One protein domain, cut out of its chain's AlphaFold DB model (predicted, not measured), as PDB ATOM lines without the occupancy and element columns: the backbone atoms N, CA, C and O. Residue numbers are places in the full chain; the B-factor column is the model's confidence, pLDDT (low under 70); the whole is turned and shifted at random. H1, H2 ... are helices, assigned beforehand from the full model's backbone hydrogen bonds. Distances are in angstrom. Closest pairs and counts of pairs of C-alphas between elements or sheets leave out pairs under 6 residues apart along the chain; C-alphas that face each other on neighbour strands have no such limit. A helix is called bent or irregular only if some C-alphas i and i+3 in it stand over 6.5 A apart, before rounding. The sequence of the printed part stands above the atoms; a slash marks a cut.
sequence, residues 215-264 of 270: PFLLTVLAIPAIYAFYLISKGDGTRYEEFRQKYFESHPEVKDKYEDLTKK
ATOM      1  N   PRO A 215     144.775 135.663 131.276       83.88
ATOM      2  CA  PRO A 215     143.783 134.947 132.081       83.88
ATOM      3  C   PRO A 215     142.415 135.631 132.203       83.88
ATOM      4  O   PRO A 215     141.385 134.965 132.110       83.88
ATOM      5  N   PHE A 216     142.382 136.952 132.382       81.81
ATOM      6  CA  PHE A 216     141.132 137.706 132.468       81.81
ATOM      7  C   PHE A 216     140.395 137.704 131.126       81.81
ATOM      8  O   PHE A 216     139.207 137.399 131.087       81.81
ATOM      9  N   LEU A 217     141.108 137.949 130.020       86.62
ATOM     10  CA  LEU A 217     140.522 137.911 128.676       86.62
ATOM     11  C   LEU A 217     139.930 136.530 128.357       86.62
ATOM     12  O   LEU A 217     138.802 136.435 127.878       86.62
ATOM     13  N   LEU A 218     140.660 135.460 128.680       89.06
ATOM     14  CA  LEU A 218     140.186 134.088 128.493       89.06
ATOM     15  C   LEU A 218     138.958 133.787 129.352       89.06
ATOM     16  O   LEU A 218     138.043 133.120 128.883       89.06
ATOM     17  N   THR A 219     138.902 134.311 130.576       87.25
ATOM     18  CA  THR A 219     137.739 134.134 131.453       87.25
ATOM     19  C   THR A 219     136.508 134.839 130.881       87.25
ATOM     20  O   THR A 219     135.440 134.238 130.808       87.25
ATOM     21  N   VAL A 220     136.657 136.080 130.404       89.88
ATOM     22  CA  VAL A 220     135.558 136.842 129.787       89.88
ATOM     23  C   VAL A 220     135.043 136.153 128.521       89.88
ATOM     24  O   VAL A 220     133.835 136.086 128.319       89.88
ATOM     25  N   LEU A 221     135.933 135.587 127.699       90.88
ATOM     26  CA  LEU A 221     135.546 134.842 126.495       90.88
ATOM     27  C   LEU A 221     134.941 133.461 126.805       90.88
ATOM     28  O   LEU A 221     134.074 132.991 126.071       90.88
ATOM     29  N   ALA A 222     135.361 132.812 127.893       88.00
ATOM     30  CA  ALA A 222     134.859 131.495 128.276       88.00
ATOM     31  C   ALA A 222     133.427 131.540 128.830       88.00
ATOM     32  O   ALA A 222     132.678 130.586 128.633       88.00
ATOM     33  N   ILE A 223     133.017 132.629 129.491       85.75
ATOM     34  CA  ILE A 223     131.686 132.736 130.118       85.75
ATOM     35  C   ILE A 223     130.540 132.581 129.093       85.75
ATOM     36  O   ILE A 223     129.683 131.722 129.315       85.75
ATOM     37  N   PRO A 224     130.512 133.311 127.955       87.88
ATOM     38  CA  PRO A 224     129.494 133.116 126.922       87.88
ATOM     39  C   PRO A 224     129.507 131.707 126.326       87.88
ATOM     40  O   PRO A 224     128.446 131.131 126.098       87.88
ATOM     41  N   ALA A 225     130.693 131.127 126.111       86.38
ATOM     42  CA  ALA A 225     130.829 129.783 125.557       86.38
ATOM     43  C   ALA A 225     130.288 128.710 126.518       86.38
ATOM     44  O   ALA A 225     129.536 127.833 126.099       86.38
ATOM     45  N   ILE A 226     130.603 128.812 127.813       88.38
ATOM     46  CA  ILE A 226     130.080 127.921 128.859       88.38
ATOM     47  C   ILE A 226     128.564 128.085 128.992       88.38
ATOM     48  O   ILE A 226     127.857 127.090 129.126       88.38
ATOM     49  N   TYR A 227     128.047 129.315 128.923       82.88
ATOM     50  CA  TYR A 227     126.610 129.575 128.985       82.88
ATOM     51  C   TYR A 227     125.866 129.006 127.770       82.88
ATOM     52  O   TYR A 227     124.849 128.337 127.931       82.88
ATOM     53  N   ALA A 228     126.404 129.188 126.563       82.25
ATOM     54  CA  ALA A 228     125.863 128.581 125.352       82.25
ATOM     55  C   ALA A 228     125.881 127.047 125.442       82.25
ATOM     56  O   ALA A 228     124.871 126.401 125.176       82.25
ATOM     57  N   PHE A 229     126.990 126.459 125.901       85.00
ATOM     58  CA  PHE A 229     127.097 125.013 126.096       85.00
ATOM     59  C   PHE A 229     126.118 124.505 127.161       85.00
ATOM     60  O   PHE A 229     125.499 123.459 126.985       85.00
ATOM     61  N   TYR A 230     125.915 125.269 128.237       83.75
ATOM     62  CA  TYR A 230     124.922 124.976 129.266       83.75
ATOM     63  C   TYR A 230     123.499 124.981 128.699       83.75
ATOM     64  O   TYR A 230     122.747 124.040 128.951       83.75
ATOM     65  N   LEU A 231     123.143 125.989 127.896       79.38
ATOM     66  CA  LEU A 231     121.838 126.073 127.238       79.38
ATOM     67  C   LEU A 231     121.608 124.904 126.272       79.38
ATOM     68  O   LEU A 231     120.554 124.276 126.331       79.38
ATOM     69  N   ILE A 232     122.611 124.559 125.459       82.12
ATOM     70  CA  ILE A 232     122.557 123.412 124.538       82.12
ATOM     71  C   ILE A 232     122.418 122.097 125.322       82.12
ATOM     72  O   ILE A 232     121.572 121.266 125.004       82.12
ATOM     73  N   SER A 233     123.204 121.917 126.389       80.12
ATOM     74  CA  SER A 233     123.199 120.692 127.204       80.12
ATOM     75  C   SER A 233     121.893 120.463 127.967       80.12
ATOM     76  O   SER A 233     121.576 119.326 128.311       80.12
ATOM     77  N   LYS A 234     121.121 121.527 128.221       75.69
ATOM     78  CA  LYS A 234     119.817 121.435 128.882       75.69
ATOM     79  C   LYS A 234     118.657 121.092 127.952       75.69
ATOM     80  O   LYS A 234     117.537 120.996 128.439       75.69
ATOM     81  N   GLY A 235     118.922 120.828 126.673       59.44
ATOM     82  CA  GLY A 235     118.058 119.995 125.833       59.44
ATOM     83  C   GLY A 235     116.691 120.566 125.459       59.44
ATOM     84  O   GLY A 235     115.960 119.901 124.740       59.44
ATOM     85  N   ASP A 236     116.351 121.785 125.867       60.03
ATOM     86  CA  ASP A 236     115.131 122.456 125.425       60.03
ATOM     87  C   ASP A 236     115.497 123.452 124.326       60.03
ATOM     88  O   ASP A 236     115.632 124.656 124.552       60.03
ATOM     89  N   GLY A 237     115.692 122.944 123.105       64.88
ATOM     90  CA  GLY A 237     115.822 123.795 121.912       64.88
ATOM     91  C   GLY A 237     114.629 124.751 121.753       64.88
ATOM     92  O   GLY A 237     114.770 125.846 121.214       64.88
ATOM     93  N   THR A 238     113.488 124.383 122.341       72.94
ATOM     94  CA  THR A 238     112.283 125.201 122.522       72.94
ATOM     95  C   THR A 238     112.582 126.544 123.197       72.94
ATOM     96  O   THR A 238     112.149 127.582 122.706       72.94
ATOM     97  N   ARG A 239     113.404 126.572 124.255       72.19
ATOM     98  CA  ARG A 239     113.735 127.807 124.989       72.19
ATOM     99  C   ARG A 239     114.618 128.763 124.205       72.19
ATOM    100  O   ARG A 239     114.525 129.972 124.411       72.19
ATOM    101  N   TYR A 240     115.489 128.244 123.340       77.25
ATOM    102  CA  TYR A 240     116.291 129.098 122.468       77.25
ATOM    103  C   TYR A 240     115.410 129.777 121.421       77.25
ATOM    104  O   TYR A 240     115.517 130.989 121.252       77.25
ATOM    105  N   GLU A 241     114.507 129.031 120.780       82.19
ATOM    106  CA  GLU A 241     113.574 129.607 119.807       82.19
ATOM    107  C   GLU A 241     112.605 130.599 120.467       82.19
ATOM    108  O   GLU A 241     112.405 131.689 119.940       82.19
ATOM    109  N   GLU A 242     112.097 130.310 121.671       86.56
ATOM    110  CA  GLU A 242     111.282 131.262 122.441       86.56
ATOM    111  C   GLU A 242     112.044 132.552 122.780       86.56
ATOM    112  O   GLU A 242     111.505 133.655 122.662       86.56
ATOM    113  N   PHE A 243     113.302 132.432 123.214       85.88
ATOM    114  CA  PHE A 243     114.147 133.589 123.502       85.88
ATOM    115  C   PHE A 243     114.436 134.391 122.232       85.88
ATOM    116  O   PHE A 243     114.283 135.611 122.229       85.88
ATOM    117  N   ARG A 244     114.819 133.710 121.148       88.25
ATOM    118  CA  ARG A 244     115.096 134.308 119.841       88.25
ATOM    119  C   ARG A 244     113.872 135.050 119.310       88.25
ATOM    120  O   ARG A 244     114.004 136.184 118.860       88.25
ATOM    121  N   GLN A 245     112.689 134.454 119.427       93.50
ATOM    122  CA  GLN A 245     111.439 135.074 119.007       93.50
ATOM    123  C   GLN A 245     111.114 136.321 119.838       93.50
ATOM    124  O   GLN A 245     110.906 137.386 119.260       93.50
ATOM    125  N   LYS A 246     111.186 136.250 121.176       92.94
ATOM    126  CA  LYS A 246     111.003 137.429 122.051       92.94
ATOM    127  C   LYS A 246     112.029 138.533 121.789       92.94
ATOM    128  O   LYS A 246     111.719 139.723 121.883       92.94
ATOM    129  N   TYR A 247     113.264 138.156 121.474       90.56
ATOM    130  CA  TYR A 247     114.317 139.110 121.146       90.56
ATOM    131  C   TYR A 247     114.008 139.846 119.834       90.56
ATOM    132  O   TYR A 247     114.092 141.069 119.790       90.56
ATOM    133  N   PHE A 248     113.555 139.133 118.800       96.44
ATOM    134  CA  PHE A 248     113.134 139.739 117.533       96.44
ATOM    135  C   PHE A 248     111.846 140.559 117.634       96.44
ATOM    136  O   PHE A 248     111.715 141.560 116.936       96.44
ATOM    137  N   GLU A 249     110.915 140.185 118.511       94.50
ATOM    138  CA  GLU A 249     109.720 140.991 118.795       94.50
ATOM    139  C   GLU A 249     110.068 142.327 119.465       94.50
ATOM    140  O   GLU A 249     109.417 143.336 119.204       94.50
ATOM    141  N   SER A 250     111.107 142.349 120.307       95.38
ATOM    142  CA  SER A 250     111.572 143.568 120.984       95.38
ATOM    143  C   SER A 250     112.558 144.408 120.163       95.38
ATOM    144  O   SER A 250     112.734 145.581 120.482       95.38
ATOM    145  N   HIS A 251     113.172 143.835 119.122       93.19
ATOM    146  CA  HIS A 251     114.202 144.471 118.287       93.19
ATOM    147  C   HIS A 251     113.965 144.171 116.792       93.19
ATOM    148  O   HIS A 251     114.699 143.376 116.185       93.19
ATOM    149  N   PRO A 252     112.924 144.761 116.174       95.00
ATOM    150  CA  PRO A 252     112.556 144.479 114.785       95.00
ATOM    151  C   PRO A 252     113.678 144.805 113.785       95.00
ATOM    152  O   PRO A 252     113.870 144.076 112.816       95.00
ATOM    153  N   GLU A 253     114.500 145.820 114.051       92.81
ATOM    154  CA  GLU A 253     115.646 146.189 113.214       92.81
ATOM    155  C   GLU A 253     116.725 145.098 113.138       92.81
ATOM    156  O   GLU A 253     117.451 144.988 112.145       92.81
ATOM    157  N   VAL A 254     116.843 144.277 114.187       91.19
ATOM    158  CA  VAL A 254     117.758 143.132 114.211       91.19
ATOM    159  C   VAL A 254     117.151 141.957 113.453       91.19
ATOM    160  O   VAL A 254     117.877 141.251 112.754       91.19
ATOM    161  N   LYS A 255     115.827 141.777 113.544       95.81
ATOM    162  CA  LYS A 255     115.096 140.756 112.790       95.81
ATOM    163  C   LYS A 255     115.256 140.964 111.283       95.81
ATOM    164  O   LYS A 255     115.639 140.024 110.596       95.81
ATOM    165  N   ASP A 256     115.064 142.186 110.793       92.62
ATOM    166  CA  ASP A 256     115.166 142.495 109.361       92.62
ATOM    167  C   ASP A 256     116.578 142.232 108.816       92.62
ATOM    168  O   ASP A 256     116.743 141.610 107.767       92.62
ATOM    169  N   LYS A 257     117.622 142.624 109.561       91.88
ATOM    170  CA  LYS A 257     119.018 142.324 109.195       91.88
ATOM    171  C   LYS A 257     119.324 140.833 109.234       91.88
ATOM    172  O   LYS A 257     120.043 140.331 108.376       91.88
ATOM    173  N   TYR A 258     118.812 140.126 110.238       90.12
ATOM    174  CA  TYR A 258     118.977 138.682 110.346       90.12
ATOM    175  C   TYR A 258     118.301 137.961 109.173       90.12
ATOM    176  O   TYR A 258     118.887 137.046 108.594       90.12
ATOM    177  N   GLU A 259     117.098 138.387 108.784       90.44
ATOM    178  CA  GLU A 259     116.395 137.861 107.614       90.44
ATOM    179  C   GLU A 259     117.119 138.196 106.305       90.44
ATOM    180  O   GLU A 259     117.251 137.304 105.477       90.44
ATOM    181  N   ASP A 260     117.654 139.408 106.124       90.81
ATOM    182  CA  ASP A 260     118.468 139.752 104.942       90.81
ATOM    183  C   ASP A 260     119.721 138.867 104.841       90.81
ATOM    184  O   ASP A 260     120.028 138.327 103.779       90.81
ATOM    185  N   LEU A 261     120.411 138.642 105.964       85.38
ATOM    186  CA  LEU A 261     121.605 137.791 106.017       85.38
ATOM    187  C   LEU A 261     121.312 136.305 105.780       85.38
ATOM    188  O   LEU A 261     122.176 135.596 105.270       85.38
ATOM    189  N   THR A 262     120.129 135.824 106.168       82.31
ATOM    190  CA  THR A 262     119.746 134.407 106.032       82.31
ATOM    191  C   THR A 262     118.996 134.102 104.737       82.31
ATOM    192  O   THR A 262     119.097 132.983 104.242       82.31
ATOM    193  N   LYS A 263     118.275 135.078 104.168       80.50
ATOM    194  CA  LYS A 263     117.575 134.969 102.876       80.50
ATOM    195  C   LYS A 263     118.445 135.348 101.687       80.50
ATOM    196  O   LYS A 263     118.110 134.949 100.573       80.50
ATOM    197  N   LYS A 264     119.545 136.090 101.874       69.50
ATOM    198  CA  LYS A 264     120.575 136.185 100.833       69.50
ATOM    199  C   LYS A 264     121.076 134.778 100.576       69.50
ATOM    200  O   LYS A 264     121.820 134.231 101.384       69.50
TER     201      LYS A 264
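AT A GLANCE: This is residues 215 to 264 of the 270 residues of an uncharacterized protein of Tieghemostelium lacteum (UniProt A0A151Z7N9). Three helices follow one another end to end in an open zigzag: H1 and H2 make a wide V with its corner at residues 234 to 236, and at the far end of H2 the third helix, H3, turns off out of the plane of that V. There is no shared core; the long arm of H1, residues 215 to 230, sticks out free from the rest. The printed part has 50 residues with three named helices, in the order H1, H2, H3, and no named strand, and its class is all helix. It is only just loose, close to extended, with a radius of gyration of the C-alphas of 14.2 A, and the C-alphas span 37 by 26 by 22 A.

HOW THE PARTS SIT: Begin with H1, residues 215 to 233, and look near residue 222, where it has a kink of 29 degrees. H1 is neither bent nor irregular, but only just: C-alphas 221 and 224 are 6.3 A apart. A tight link of 3 residues takes you to H2, residues 237 to 250. H1 and H2 are close but not clearly touching; their closest C-alphas, those of Leu 231 and Tyr 240, are 7.9 A apart. They run opposite ways at a steep tilt of 68 degrees, only just short of about perpendicular. After a tight link of 1 residue comes H3, residues 252 to 263. H2 and H3 are close but not clearly touching, and their closest C-alphas, those of Phe 248 and Lys 255, are 5.2 A apart. These two run opposite ways at a steep tilt of 57 degrees. H1 and H3 are apart. In H2 every pair of O i and N i+4 is within hydrogen-bond range; in H1 13 of 15 pairs are, and in H3 7 of 8.

IN THESE COORDINATES: Find C-alpha 215 at (143.783, 134.947, 132.081); from there H1 runs 25.5 A to C-alpha 233 at (123.199, 120.692, 127.204). H2 then runs 20.2 A from C-alpha 237 to C-alpha 250. H3 covers 16.0 A from C-alpha 252 to C-alpha 263 at (117.575, 134.969, 102.876).

THE WHOLE: The two C-alphas farthest apart, those of Pro 215 and Lys 263, are 39.2 A from each other. The printed part has no cut, and both links, H1 to H2 and H2 to H3, are tight. Look in the B-factor column for the model's confidence: the mean pLDDT of the printed part is 85.0, and residues 235 to 237 and residue 264 are under 70.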